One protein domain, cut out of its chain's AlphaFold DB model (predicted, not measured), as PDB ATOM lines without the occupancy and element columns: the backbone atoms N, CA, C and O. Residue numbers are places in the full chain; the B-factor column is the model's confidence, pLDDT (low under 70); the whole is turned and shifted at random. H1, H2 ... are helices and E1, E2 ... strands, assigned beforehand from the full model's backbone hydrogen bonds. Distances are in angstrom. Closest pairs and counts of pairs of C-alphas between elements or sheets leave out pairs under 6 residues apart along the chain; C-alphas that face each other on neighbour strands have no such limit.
ATOM      1  N   LYS A   7     118.582 198.099 137.939       74.31
ATOM      2  CA  LYS A   7     119.848 197.734 137.289       74.31
ATOM      3  C   LYS A   7     121.070 198.305 138.016       74.31
ATOM      4  O   LYS A   7     122.008 197.561 138.289       74.31
ATOM      5  N   THR A   8     121.049 199.589 138.369       79.31
ATOM      6  CA  THR A   8     122.141 200.235 139.117       79.31
ATOM      7  C   THR A   8     122.315 199.604 140.498       79.31
ATOM      8  O   THR A   8     123.434 199.363 140.938       79.31
ATOM      9  N   ILE A   9     121.213 199.272 141.169       72.69
ATOM     10  CA  ILE A   9     121.229 198.638 142.494       72.69
ATOM     11  C   ILE A   9     121.844 197.236 142.444       72.69
ATOM     12  O   ILE A   9     122.647 196.886 143.313       72.69
ATOM     13  N   ILE A  10     121.519 196.444 141.416       72.94
ATOM     14  CA  ILE A  10     122.148 195.137 141.178       72.94
ATOM     15  C   ILE A  10     123.657 195.303 141.024       72.94
ATOM     16  O   ILE A  10     124.425 194.568 141.640       72.94
ATOM     17  N   GLU A  11     124.085 196.251 140.197       84.06
ATOM     18  CA  GLU A  11     125.498 196.475 139.912       84.06
ATOM     19  C   GLU A  11     126.273 196.909 141.160       84.06
ATOM     20  O   GLU A  11     127.309 196.325 141.478       84.06
ATOM     21  N   LEU A  12     125.720 197.846 141.936       83.44
ATOM     22  CA  LEU A  12     126.284 198.244 143.225       83.44
ATOM     23  C   LEU A  12     126.372 197.050 144.179       83.44
ATOM     24  O   LEU A  12     127.441 196.788 144.724       83.44
ATOM     25  N   SER A  13     125.297 196.274 144.329       83.44
ATOM     26  CA  SER A  13     125.272 195.110 145.224       83.44
ATOM     27  C   SER A  13     126.352 194.090 144.859       83.44
ATOM     28  O   SER A  13     127.093 193.648 145.737       83.44
ATOM     29  N   LYS A  14     126.504 193.773 143.564       86.06
ATOM     30  CA  LYS A  14     127.522 192.842 143.042       86.06
ATOM     31  C   LYS A  14     128.950 193.277 143.354       86.06
ATOM     32  O   LYS A  14     129.799 192.421 143.596       86.06
ATOM     33  N   ASN A  15     129.203 194.582 143.306       86.38
ATOM     34  CA  ASN A  15     130.539 195.150 143.465       86.38
ATOM     35  C   ASN A  15     130.872 195.462 144.932       86.38
ATOM     36  O   ASN A  15     132.037 195.458 145.319       86.38
ATOM     37  N   MET A  16     129.858 195.736 145.756       86.62
ATOM     38  CA  MET A  16     130.029 196.227 147.125       86.62
ATOM     39  C   MET A  16     129.842 195.135 148.182       86.62
ATOM     40  O   MET A  16     130.526 195.139 149.214       86.62
ATOM     41  N   ILE A  17     128.956 194.167 147.938       86.62
ATOM     42  CA  ILE A  17     128.680 193.069 148.865       86.62
ATOM     43  C   ILE A  17     129.409 191.807 148.394       86.62
ATOM     44  O   ILE A  17     129.517 191.509 147.209       86.62
ATOM     45  N   LYS A  18     129.963 191.066 149.356       86.88
ATOM     46  CA  LYS A  18     130.690 189.828 149.083       86.88
ATOM     47  C   LYS A  18     129.663 188.727 148.834       86.88
ATOM     48  O   LYS A  18     128.744 188.575 149.631       86.88
ATOM     49  N   TRP A  19     129.870 187.950 147.776       88.94
ATOM     50  CA  TRP A  19     129.106 186.731 147.530       88.94
ATOM     51  C   TRP A  19     129.330 185.709 148.646       88.94
ATOM     52  O   TRP A  19     130.474 185.393 148.992       88.94
ATOM     53  N   ASP A  20     128.229 185.198 149.175       88.81
ATOM     54  CA  ASP A  20     128.162 184.105 150.131       88.81
ATOM     55  C   ASP A  20     127.871 182.788 149.388       88.81
ATOM     56  O   ASP A  20     127.112 182.782 148.424       88.81
ATOM     57  N   ASN A  21     128.484 181.684 149.818       88.75
ATOM     58  CA  ASN A  21     128.291 180.344 149.254       88.75
ATOM     59  C   ASN A  21     127.681 179.355 150.267       88.75
ATOM     60  O   ASN A  21     127.575 178.167 149.967       88.75
ATOM     61  N   HIS A  22     127.320 179.797 151.474       86.62
ATOM     62  CA  HIS A  22     126.831 178.927 152.549       86.62
ATOM     63  C   HIS A  22     125.416 178.381 152.296       86.62
ATOM     64  O   HIS A  22     124.989 177.458 152.981       86.62
ATOM     65  N   LEU A  23     124.701 178.920 151.302       84.12
ATOM     66  CA  LEU A  23     123.315 178.566 150.974       84.12
ATOM     67  C   LEU A  23     123.197 177.623 149.761       84.12
ATOM     68  O   LEU A  23     122.143 177.553 149.137       84.12
ATOM     69  N   GLY A  24     124.278 176.935 149.380       84.38
ATOM     70  CA  GLY A  24     124.310 176.018 148.230       84.38
ATOM     71  C   GLY A  24     124.468 176.704 146.867       84.38
ATOM     72  O   GLY A  24     125.010 176.103 145.944       84.38
ATOM     73  N   GLU A  25     124.102 177.983 146.756       86.56
ATOM     74  CA  GLU A  25     124.420 178.847 145.614       86.56
ATOM     75  C   GLU A  25     125.214 180.089 146.042       86.56
ATOM     76  O   GLU A  25     125.236 180.468 147.215       86.56
ATOM     77  N   LYS A  26     125.848 180.749 145.062       92.50
ATOM     78  CA  LYS A  26     126.441 182.080 145.237       92.50
ATOM     79  C   LYS A  26     125.320 183.096 145.418       92.50
ATOM     80  O   LYS A  26     124.618 183.386 144.454       92.50
ATOM     81  N   ALA A  27     125.184 183.676 146.605       94.31
ATOM     82  CA  ALA A  27     124.121 184.624 146.919       94.31
ATOM     83  C   ALA A  27     124.622 185.880 147.650       94.31
ATOM     84  O   ALA A  27     125.612 185.860 148.376       94.31
ATOM     85  N   ILE A  28     123.917 186.990 147.455       93.44
ATOM     86  CA  ILE A  28     124.067 188.243 148.197       93.44
ATOM     87  C   ILE A  28     122.726 188.533 148.857       93.44
ATOM     88  O   ILE A  28     121.715 188.638 148.166       93.44
ATOM     89  N   PHE A  29     122.716 188.684 150.179       92.44
ATOM     90  CA  PHE A  29     121.536 189.170 150.888       92.44
ATOM     91  C   PHE A  29     121.273 190.635 150.523       92.44
ATOM     92  O   PHE A  29     122.179 191.465 150.623       92.44
ATOM     93  N   LEU A  30     120.042 190.943 150.108       90.81
ATOM     94  CA  LEU A  30     119.637 192.290 149.716       90.81
ATOM     95  C   LEU A  30     118.848 192.998 150.805       90.81
ATOM     96  O   LEU A  30     119.198 194.118 151.131       90.81
ATOM     97  N   TYR A  31     117.778 192.403 151.327       91.06
ATOM     98  CA  TYR A  31     116.988 192.935 152.446       91.06
ATOM     99  C   TYR A  31     115.900 191.928 152.843       91.06
ATOM    100  O   TYR A  31     115.710 190.898 152.192       91.06
ATOM    101  N   LYS A  32     115.183 192.220 153.930       90.19
ATOM    102  CA  LYS A  32     114.012 191.458 154.367       90.19
ATOM    103  C   LYS A  32     112.745 192.253 154.055       90.19
ATOM    104  O   LYS A  32     112.635 193.384 154.503       90.19
ATOM    105  N   HIS A  33     111.783 191.640 153.373       85.06
ATOM    106  CA  HIS A  33     110.493 192.233 153.021       85.06
ATOM    107  C   HIS A  33     109.351 191.311 153.440       85.06
ATOM    108  O   HIS A  33     109.348 190.152 153.040       85.06
ATOM    109  N   ASN A  34     108.386 191.789 154.232       84.00
ATOM    110  CA  ASN A  34     107.203 191.009 154.638       84.00
ATOM    111  C   ASN A  34     107.523 189.569 155.103       84.00
ATOM    112  O   ASN A  34     106.871 188.611 154.706       84.00
ATOM    113  N   SER A  35     108.544 189.416 155.953       85.88
ATOM    114  CA  SER A  35     109.063 188.123 156.455       85.88
ATOM    115  C   SER A  35     109.866 187.266 155.470       85.88
ATOM    116  O   SER A  35     110.451 186.271 155.894       85.88
ATOM    117  N   SER A  36     109.997 187.686 154.218       89.81
ATOM    118  CA  SER A  36     110.829 187.042 153.203       89.81
ATOM    119  C   SER A  36     112.218 187.670 153.146       89.81
ATOM    120  O   SER A  36     112.367 188.887 153.240       89.81
ATOM    121  N   TYR A  37     113.250 186.845 152.978       92.38
ATOM    122  CA  TYR A  37     114.624 187.306 152.781       92.38
ATOM    123  C   TYR A  37     114.925 187.311 151.289       92.38
ATOM    124  O   TYR A  37     114.880 186.261 150.650       92.38
ATOM    125  N   ILE A  38     115.215 188.491 150.750       92.31
ATOM    126  CA  ILE A  38     115.459 188.698 149.327       92.31
ATOM    127  C   ILE A  38     116.960 188.627 149.062       92.31
ATOM    128  O   ILE A  38     117.759 189.277 149.743       92.31
ATOM    129  N   TYR A  39     117.334 187.858 148.048       93.88
ATOM    130  CA  TYR A  39     118.710 187.640 147.629       93.88
ATOM    131  C   TYR A  39     118.896 187.963 146.149       93.88
ATOM    132  O   TYR A  39     117.998 187.770 145.330       93.88
ATOM    133  N   LEU A  40     120.102 188.404 145.802       92.38
ATOM    134  CA  LEU A  40     120.633 188.313 144.449       92.38
ATOM    135  C   LEU A  40     121.451 187.027 144.364       92.38
ATOM    136  O   LEU A  40     122.436 186.878 145.082       92.38
ATOM    137  N   VAL A  41     121.063 186.114 143.486       93.19
ATOM    138  CA  VAL A  41     121.675 184.793 143.345       93.19
ATOM    139  C   VAL A  41     122.407 184.704 142.012       93.19
ATOM    140  O   VAL A  41     122.004 185.331 141.032       93.19
ATOM    141  N   LYS A  42     123.514 183.960 141.971       91.19
ATOM    142  CA  LYS A  42     124.287 183.674 140.763       91.19
ATOM    143  C   LYS A  42     124.352 182.168 140.527       91.19
ATOM    144  O   LYS A  42     125.064 181.464 141.240       91.19
ATOM    145  N   ASN A  43     123.724 181.725 139.442       85.69
ATOM    146  CA  ASN A  43     123.776 180.345 138.968       85.69
ATOM    147  C   ASN A  43     124.270 180.316 137.515       85.69
ATOM    148  O   ASN A  43     123.752 181.038 136.664       85.69
ATOM    149  N   SER A  44     125.310 179.520 137.246       80.12
ATOM    150  CA  SER A  44     125.805 179.211 135.892       80.12
ATOM    151  C   SER A  44     125.987 180.423 134.960       80.12
ATOM    152  O   SER A  44     125.720 180.359 133.767       80.12
ATOM    153  N   GLY A  45     126.445 181.553 135.511       78.19
ATOM    154  CA  GLY A  45     126.714 182.790 134.762       78.19
ATOM    155  C   GLY A  45     125.581 183.820 134.777       78.19
ATOM    156  O   GLY A  45     125.854 185.004 134.586       78.19
ATOM    157  N   ASN A  46     124.360 183.418 135.122       84.69
ATOM    158  CA  ASN A  46     123.205 184.306 135.207       84.69
ATOM    159  C   ASN A  46     122.976 184.782 136.643       84.69
ATOM    160  O   ASN A  46     123.253 184.064 137.604       84.69
ATOM    161  N   SER A  47     122.487 186.015 136.793       89.31
ATOM    162  CA  SER A  47     122.044 186.540 138.087       89.31
ATOM    163  C   SER A  47     120.538 186.732 138.090       89.31
ATOM    164  O   SER A  47     119.999 187.270 137.127       89.31
ATOM    165  N   TYR A  48     119.885 186.335 139.175       89.50
ATOM    166  CA  TYR A  48     118.444 186.477 139.357       89.50
ATOM    167  C   TYR A  48     118.124 186.841 140.807       89.50
ATOM    168  O   TYR A  48     118.959 186.673 141.697       89.50
ATOM    169  N   PHE A  49     116.931 187.376 141.036       90.75
ATOM    170  CA  PHE A  49     116.439 187.629 142.384       90.75
ATOM    171  C   PHE A  49     115.716 186.401 142.905       90.75
ATOM    172  O   PHE A  49     115.014 185.734 142.145       90.75
ATOM    173  N   ALA A  50     115.878 186.114 144.189       93.38
ATOM    174  CA  ALA A  50     115.222 184.982 144.809       93.38
ATOM    175  C   ALA A  50     114.845 185.254 146.259       93.38
ATOM    176  O   ALA A  50     115.476 186.065 146.941       93.38
ATOM    177  N   ILE A  51     113.847 184.519 146.732       93.75
ATOM    178  CA  ILE A  51     113.553 184.371 148.151       93.75
ATOM    179  C   ILE A  51     114.240 183.097 148.634       93.75
ATOM    180  O   ILE A  51     114.221 182.076 147.947       93.75
ATOM    181  N   PHE A  52     114.880 183.147 149.802       92.38
ATOM    182  CA  PHE A  52     115.438 181.944 150.415       92.38
ATOM    183  C   PHE A  52     114.435 181.305 151.381       92.38
ATOM    184  O   PHE A  52     114.005 181.928 152.355       92.38
ATOM    185  N   HIS A  53     114.111 180.039 151.131       89.12
ATOM    186  CA  HIS A  53     113.286 179.188 151.982       89.12
ATOM    187  C   HIS A  53     114.105 178.002 152.505       89.12
ATOM    188  O   HIS A  53     115.231 177.757 152.080       89.12
ATOM    189  N   LYS A  54     113.526 177.203 153.415       85.81
ATOM    190  CA  LYS A  54     114.186 175.996 153.955       85.81
ATOM    191  C   LYS A  54     114.608 174.997 152.869       85.81
ATOM    192  O   LYS A  54     115.530 174.222 153.087       85.81
ATOM    193  N   THR A  55     113.915 175.002 151.734       87.00
ATOM    194  CA  THR A  55     114.135 174.106 150.595       87.00
ATOM    195  C   THR A  55     115.091 174.674 149.544       87.00
ATOM    196  O   THR A  55     115.410 173.964 148.596       87.00
ATOM    197  N   GLY A  56     115.558 175.920 149.693       90.19
ATOM    198  CA  GLY A  56     116.461 176.580 148.748       90.19
ATOM    199  C   GLY A  56     115.934 177.921 148.232       90.19
ATOM    200  O   GLY A  56     115.097 178.564 148.870       90.19
ATOM    201  N   PHE A  57     116.460 178.350 147.084       93.88
ATOM    202  CA  PHE A  57     116.095 179.610 146.437       93.88
ATOM    203  C   PHE A  57     114.873 179.451 145.530       93.88
ATOM    204  O   PHE A  57     114.861 178.614 144.630       93.88
ATOM    205  N   GLU A  58     113.876 180.308 145.729       93.75
ATOM    206  CA  GLU A  58     112.734 180.471 144.835       93.75
ATOM    207  C   GLU A  58     112.918 181.747 144.013       93.75
ATOM    208  O   GLU A  58     113.027 182.843 144.566       93.75
ATOM    209  N   LYS A  59     112.994 181.609 142.686       93.19
ATOM    210  CA  LYS A  59     113.203 182.739 141.777       93.19
ATOM    211  C   LYS A  59     112.001 183.688 141.802       93.19
ATOM    212  O   LYS A  59     110.855 183.270 141.695       93.19
ATOM    213  N   ILE A  60     112.288 184.983 141.877       90.56
ATOM    214  CA  ILE A  60     111.305 186.057 141.739       90.56
ATOM    215  C   ILE A  60     111.168 186.389 140.250       90.56
ATOM    216  O   ILE A  60     112.130 186.848 139.630       90.56
ATOM    217  N   GLU A  61     109.983 186.164 139.680       88.12
ATOM    218  CA  GLU A  61     109.711 186.454 138.263       88.12
ATOM    219  C   GLU A  61     109.481 187.948 137.992       88.12
ATOM    220  O   GLU A  61     109.966 188.464 136.987       88.12
ATOM    221  N   ASP A  62     108.813 188.663 138.908       84.75
ATOM    222  CA  ASP A  62     108.619 190.114 138.818       84.75
ATOM    223  C   ASP A  62     109.331 190.852 139.969       84.75
ATOM    224  O   ASP A  62     108.832 190.877 141.094       84.75
ATOM    225  N   PRO A  63     110.495 191.479 139.717       75.88
ATOM    226  CA  PRO A  63     111.231 192.246 140.714       75.88
ATOM    227  C   PRO A  63     110.725 193.694 140.872       75.88
ATOM    228  O   PRO A  63     111.441 194.527 141.432       75.88
ATOM    229  N   SER A  64     109.532 194.041 140.374       79.12
ATOM    230  CA  SER A  64     108.963 195.397 140.473       79.12
ATOM    231  C   SER A  64     108.809 195.900 141.915       79.12
ATOM    232  O   SER A  64     108.917 197.099 142.163       79.12
ATOM    233  N   PHE A  65     108.636 194.991 142.879       76.50
ATOM    234  CA  PHE A  65     108.543 195.313 144.306       76.50
ATOM    235  C   PHE A  65     109.897 195.601 144.975       76.50
ATOM    236  O   PHE A  65     109.938 195.896 146.173       76.50
ATOM    237  N   LEU A  66     111.017 195.492 144.246       79.94
ATOM    238  CA  LEU A  66     112.333 195.736 144.824       79.94
ATOM    239  C   LEU A  66     112.490 197.186 145.269       79.94
ATOM    240  O   LEU A  66     112.442 198.121 144.469       79.94
ATOM    241  N   ASN A  67     112.758 197.367 146.559       82.00
ATOM    242  CA  ASN A  67     112.899 198.687 147.144       82.00
ATOM    243  C   ASN A  67     114.365 199.123 147.161       82.00
ATOM    244  O   ASN A  67     115.187 198.609 147.921       82.00
ATOM    245  N   ALA A  68     114.680 200.130 146.351       81.62
ATOM    246  CA  ALA A  68     116.012 200.717 146.276       81.62
ATOM    247  C   ALA A  68     116.560 201.157 147.639       81.62
ATOM    248  O   ALA A  68     117.737 200.941 147.929       81.62
ATOM    249  N   SER A  69     115.709 201.749 148.479       84.44
ATOM    250  CA  SER A  69     116.101 202.244 149.798       84.44
ATOM    251  C   SER A  69     116.537 201.099 150.714       84.44
ATOM    252  O   SER A  69     117.583 201.192 151.353       84.44
ATOM    253  N   GLU A  70     115.799 199.985 150.717       87.69
ATOM    254  CA  GLU A  70     116.121 198.816 151.546       87.69
ATOM    255  C   GLU A  70     117.443 198.167 151.111       87.69
ATOM    256  O   GLU A  70     118.276 197.830 151.954       87.69
ATOM    257  N   VAL A  71     117.700 198.072 149.800       85.56
ATOM    258  CA  VAL A  71     118.981 197.538 149.308       85.56
ATOM    259  C   VAL A  71     120.152 198.446 149.693       85.56
ATOM    260  O   VAL A  71     121.187 197.959 150.151       85.56
ATOM    261  N   ILE A  72     120.001 199.768 149.549       86.19
ATOM    262  CA  ILE A  72     121.039 200.732 149.945       86.19
ATOM    263  C   ILE A  72     121.332 200.614 151.442       86.19
ATOM    264  O   ILE A  72     122.500 200.579 151.830       86.19
ATOM    265  N   GLN A  73     120.300 200.502 152.280       89.25
ATOM    266  CA  GLN A  73     120.475 200.307 153.720       89.25
ATOM    267  C   GLN A  73     121.287 199.042 154.023       89.25
ATOM    268  O   GLN A  73     122.235 199.103 154.805       89.25
ATOM    269  N   THR A  74     121.009 197.924 153.351       89.38
ATOM    270  CA  THR A  74     121.789 196.688 153.526       89.38
ATOM    271  C   THR A  74     123.242 196.825 153.073       89.38
ATOM    272  O   THR A  74     124.140 196.288 153.734       89.38
ATOM    273  N   ILE A  75     123.509 197.556 151.983       89.00
ATOM    274  CA  ILE A  75     124.880 197.871 151.547       89.00
ATOM    275  C   ILE A  75     125.604 198.669 152.641       89.00
ATOM    276  O   ILE A  75     126.705 198.294 153.050       89.00
ATOM    277  N   VAL A  76     124.970 199.720 153.168       91.44
ATOM    278  CA  VAL A  76     125.532 200.556 154.242       91.44
ATOM    279  C   VAL A  76     125.791 199.732 155.508       91.44
ATOM    280  O   VAL A  76     126.873 199.818 156.087       91.44
ATOM    281  N   MET A  77     124.852 198.874 155.912       91.62
ATOM    282  CA  MET A  77     125.030 197.973 157.058       91.62
ATOM    283  C   MET A  77     126.215 197.016 156.862       91.62
ATOM    284  O   MET A  77     126.997 196.806 157.790       91.62
ATOM    285  N   ASN A  78     126.390 196.470 155.654       89.25
ATOM    286  CA  ASN A  78     127.539 195.624 155.320       89.25
ATOM    287  C   ASN A  78     128.867 196.381 155.448       89.25
ATOM    288  O   ASN A  78     129.834 195.841 155.990       89.25
ATOM    289  N   PHE A  79     128.926 197.625 154.970       90.31
ATOM    290  CA  PHE A  79     130.115 198.465 155.111       90.31
ATOM    291  C   PHE A  79     130.425 198.781 156.571       90.31
ATOM    292  O   PHE A  79     131.557 198.564 157.000       90.31
ATOM    293  N   ASN A  80     129.426 199.190 157.352       94.38
ATOM    294  CA  ASN A  80     129.604 199.475 158.774       94.38
ATOM    295  C   ASN A  80     130.124 198.253 159.538       94.38
ATOM    296  O   ASN A  80     131.057 198.377 160.332       94.38
ATOM    297  N   LYS A  81     129.593 197.058 159.244       92.44
ATOM    298  CA  LYS A  81     130.095 195.808 159.826       92.44
ATOM    299  C   LYS A  81     131.569 195.576 159.490       92.44
ATOM    300  O   LYS A  81     132.357 195.310 160.389       92.44
ATOM    301  N   ARG A  82     131.968 195.720 158.222       91.50
ATOM    302  CA  ARG A  82     133.369 195.524 157.803       91.50
ATOM    303  C   ARG A  82     134.318 196.535 158.438       91.50
ATOM    304  O   ARG A  82     135.409 196.158 158.849       91.50
ATOM    305  N   ILE A  83     133.907 197.799 158.527       95.12
ATOM    306  CA  ILE A  83     134.682 198.848 159.203       95.12
ATOM    307  C   ILE A  83     134.856 198.494 160.683       95.12
ATOM    308  O   ILE A  83     135.968 198.567 161.204       95.12
ATOM    309  N   SER A  84     133.786 198.051 161.349       97.06
ATOM    310  CA  SER A  84     133.847 197.588 162.737       97.06
ATOM    311  C   SER A  84     134.795 196.396 162.904       97.06
ATOM    312  O   SER A  84     135.666 196.437 163.772       97.06
ATOM    313  N   ASP A  85     134.714 195.386 162.031       95.81
ATOM    314  CA  ASP A  85     135.607 194.222 162.061       95.81
ATOM    315  C   ASP A  85     137.085 194.630 161.883       95.81
ATOM    316  O   ASP A  85     137.968 194.101 162.561       95.81
ATOM    317  N   ILE A  86     137.373 195.595 160.999       97.19
ATOM    318  CA  ILE A  86     138.725 196.147 160.801       97.19
ATOM    319  C   ILE A  86     139.210 196.873 162.060       97.19
ATOM    320  O   ILE A  86     140.339 196.646 162.498       97.19
ATOM    321  N   ASN A  87     138.368 197.713 162.665       98.00
ATOM    322  CA  ASN A  87     138.716 198.430 163.889       98.00
ATOM    323  C   ASN A  87     139.015 197.462 165.041       98.00
ATOM    324  O   ASN A  87     140.023 197.627 165.723       98.00
ATOM    325  N   ASN A  88     138.216 196.404 165.199       97.94
ATOM    326  CA  ASN A  88     138.443 195.380 166.222       97.94
ATOM    327  C   ASN A  88     139.779 194.648 166.016       97.94
ATOM    328  O   ASN A  88     140.530 194.431 166.967       97.94
ATOM    329  N   ARG A  89     140.121 194.314 164.763       98.06
ATOM    330  CA  ARG A  89     141.428 193.720 164.430       98.06
ATOM    331  C   ARG A  89     142.579 194.670 164.740       98.06
ATOM    332  O   ARG A  89     143.597 194.228 165.259       98.06
ATOM    333  N   LYS A  90     142.421 195.966 164.458       98.38
ATOM    334  CA  LYS A  90     143.424 196.983 164.797       98.38
ATOM    335  C   LYS A  90     143.659 197.049 166.306       98.38
ATOM    336  O   LYS A  90     144.813 197.055 166.715       98.38
ATOM    337  N   VAL A  91     142.595 197.062 167.112       98.12
ATOM    338  CA  VAL A  91     142.701 197.030 168.583       98.12
ATOM    339  C   VAL A  91     143.459 195.782 169.033       98.12
ATOM    340  O   VAL A  91     144.466 195.899 169.717       98.12
ATOM    341  N   THR A  92     143.073 194.610 168.522       98.19
ATOM    342  CA  THR A  92     143.743 193.336 168.842       98.19
ATOM    343  C   THR A  92     145.246 193.372 168.532       98.19
ATOM    344  O   THR A  92     146.055 192.870 169.306       98.19
ATOM    345  N   LEU A  93     145.641 193.974 167.404       98.06
ATOM    346  CA  LEU A  93     147.053 194.113 167.026       98.06
ATOM    347  C   LEU A  93     147.824 195.054 167.960       98.06
ATOM    348  O   LEU A  93     148.982 194.781 168.276       98.06
ATOM    349  N   VAL A  94     147.200 196.148 168.402       98.06
ATOM    350  CA  VAL A  94     147.797 197.068 169.381       98.06
ATOM    351  C   VAL A  94     148.010 196.351 170.711       98.06
ATOM    352  O   VAL A  94     149.122 196.387 171.234       98.06
ATOM    353  N   ASP A  95     146.998 195.636 171.202       98.00
ATOM    354  CA  ASP A  95     147.075 194.890 172.460       98.00
ATOM    355  C   ASP A  95     148.169 193.814 172.407       98.00
ATOM    356  O   ASP A  95     148.993 193.708 173.316       98.00
ATOM    357  N   ALA A  96     148.245 193.058 171.307       97.81
ATOM    358  CA  ALA A  96     149.294 192.060 171.102       97.81
ATOM    359  C   ALA A  96     150.697 192.692 171.073       97.81
ATOM    360  O   ALA A  96     151.638 192.148 171.647       97.81
ATOM    361  N   THR A  97     150.839 193.866 170.449       97.81
ATOM    362  CA  THR A  97     152.113 194.603 170.419       97.81
ATOM    363  C   THR A  97     152.532 195.032 171.824       97.81
ATOM    364  O   THR A  97     153.687 194.856 172.199       97.81
ATOM    365  N   GLN A  98     151.598 195.556 172.622       97.31
ATOM    366  CA  GLN A  98     151.869 195.953 174.005       97.31
ATOM    367  C   GLN A  98     152.295 194.759 174.862       97.31
ATOM    368  O   GLN A  98     153.271 194.865 175.596       97.31
ATOM    369  N   GLN A  99     151.624 193.612 174.722       97.38
ATOM    370  CA  GLN A  99     152.008 192.385 175.424       97.38
ATOM    371  C   GLN A  99     153.429 191.945 175.060       97.38
ATOM    372  O   GLN A  99     154.214 191.638 175.952       97.38
ATOM    373  N   LEU A 100     153.802 191.973 173.779       97.38
ATOM    374  CA  LEU A 100     155.157 191.611 173.357       97.38
ATOM    375  C   LEU A 100     156.216 192.567 173.914       97.38
ATOM    376  O   LEU A 100     157.276 192.109 174.326       97.38
ATOM    377  N   LEU A 101     155.926 193.869 173.982       96.06
ATOM    378  CA  LEU A 101     156.847 194.854 174.560       96.06
ATOM    379  C   LEU A 101     157.112 194.631 176.054       96.06
ATOM    380  O   LEU A 101     158.169 195.021 176.525       96.06
ATOM    381  N   THR A 102     156.198 193.997 176.797       95.50
ATOM    382  CA  THR A 102     156.450 193.636 178.208       95.50
ATOM    383  C   THR A 102     157.388 192.443 178.394       95.50
ATOM    384  O   THR A 102     157.809 192.174 179.516       95.50
ATOM    385  N   LEU A 103     157.693 191.709 177.320       94.38
ATOM    386  CA  LEU A 103     158.579 190.543 177.346       94.38
ATOM    387  C   LEU A 103     160.041 190.885 177.013       94.38
ATOM    388  O   LEU A 103     160.888 189.995 177.095       94.38
TER     389      LEU A 103
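Overview. This is residues 7 to 103 of the 104 residues of an uncharacterized protein of Clostridium baratii (UniProt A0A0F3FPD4). Picture a small compact head with one long helical arm: the head is a strongly twisted antiparallel sheet of four strands with the short helix H1 packed on it, and the long helix H2 starts beside H1 at the edge strand E1 and then runs straight out of the head. Residues 80 to 103, of which 80 to 101 belong to H2, stick out free and make most of the length. The printed part has 97 residues, with two named helices and four named strands in the order H1, E1, E2, E3, E4, H2, a mixed class of helices and strands; the sheet's order is E1, E2, E3, E4. The whole is loose, with a radius of gyration of the C-alphas of 17.9 A, and it spans 62 by 27 by 27 A.

Along the chain. Find C-alpha 7 at (119.848, 197.734, 137.289); there H1 begins, and it runs through residues 7 to 16 over 14.2 A. After a short link look at C-alpha 26 at (126.441, 182.080, 145.237), where E1 begins; it takes residues 26 to 33 and is 20.4 A long. E2, residues 36 to 43, is 20.4 A long, and E3, residues 46 to 53, is 20.1 A long. E4 is the small strand of residues 56 to 59, 9.9 A from end to end. Then find C-alpha 68 at (116.012, 200.717, 146.276), from which H2 runs through residues 68 to 101 for 50.0 A, to C-alpha 101 at (156.847, 194.854, 174.560).

Arrangement. Begin with the sheet, a meander, in which each strand is the antiparallel neighbour of the one before; E1 and E4 are its edge strands. In the hairpin of E1 and E2 the directions stand at 158 degrees, and you will find N 28 and O 40 within hydrogen-bond range at 2.8 A. In the hairpin of E2 and E3 the angle is 145 degrees, with N 41 and O 48 at 2.8 A. In the hairpin of E3 and E4 it is 123 degrees, with N 51 and O 58 at 2.9 A. E1 bends by 55 degrees at residue 30, E2 by 54 degrees at residue 40 and E3 by 62 degrees at residue 49. E1 and E4 are apart. H1 is on the sheet at a height of 10.0 A; its closest C-alphas to E1 are those of Ser 13 and Ile 28, 7.6 A apart. It lies over E1 and only just over E3, on which 3 of its C-alphas fall. On the local plane its line stands at 60.2 degrees to that of E1, only just across the strands. H2 only grazes the sheet, with its residues 68 to 78; look at Leu 30 of E1 and Val 71, the closest C-alphas, 5.3 A apart. H1 touches H2, which meets it with residues 68 to 75 alone; the closest C-alphas are those of Ile 9 and Ala 68, 6.8 A apart. These two helices run the same way at a shallow tilt of 9 degrees. In H1 and H2 every O i to N i+4 pair is within hydrogen-bond range.

Size, cuts and confidence. The two C-alphas farthest apart are those of Asp 62 and Leu 103, at 63.1 A. Without residues 80 to 103, the body of 73 residues spans 28 by 24 by 20 A, with a radius of gyration of 11.3 A. The printed part has no cut and no long link; the three links within the sheet are tight. The mean pLDDT of the printed part is 89.5, and no printed residue is under 70; the mean over H1 is 81.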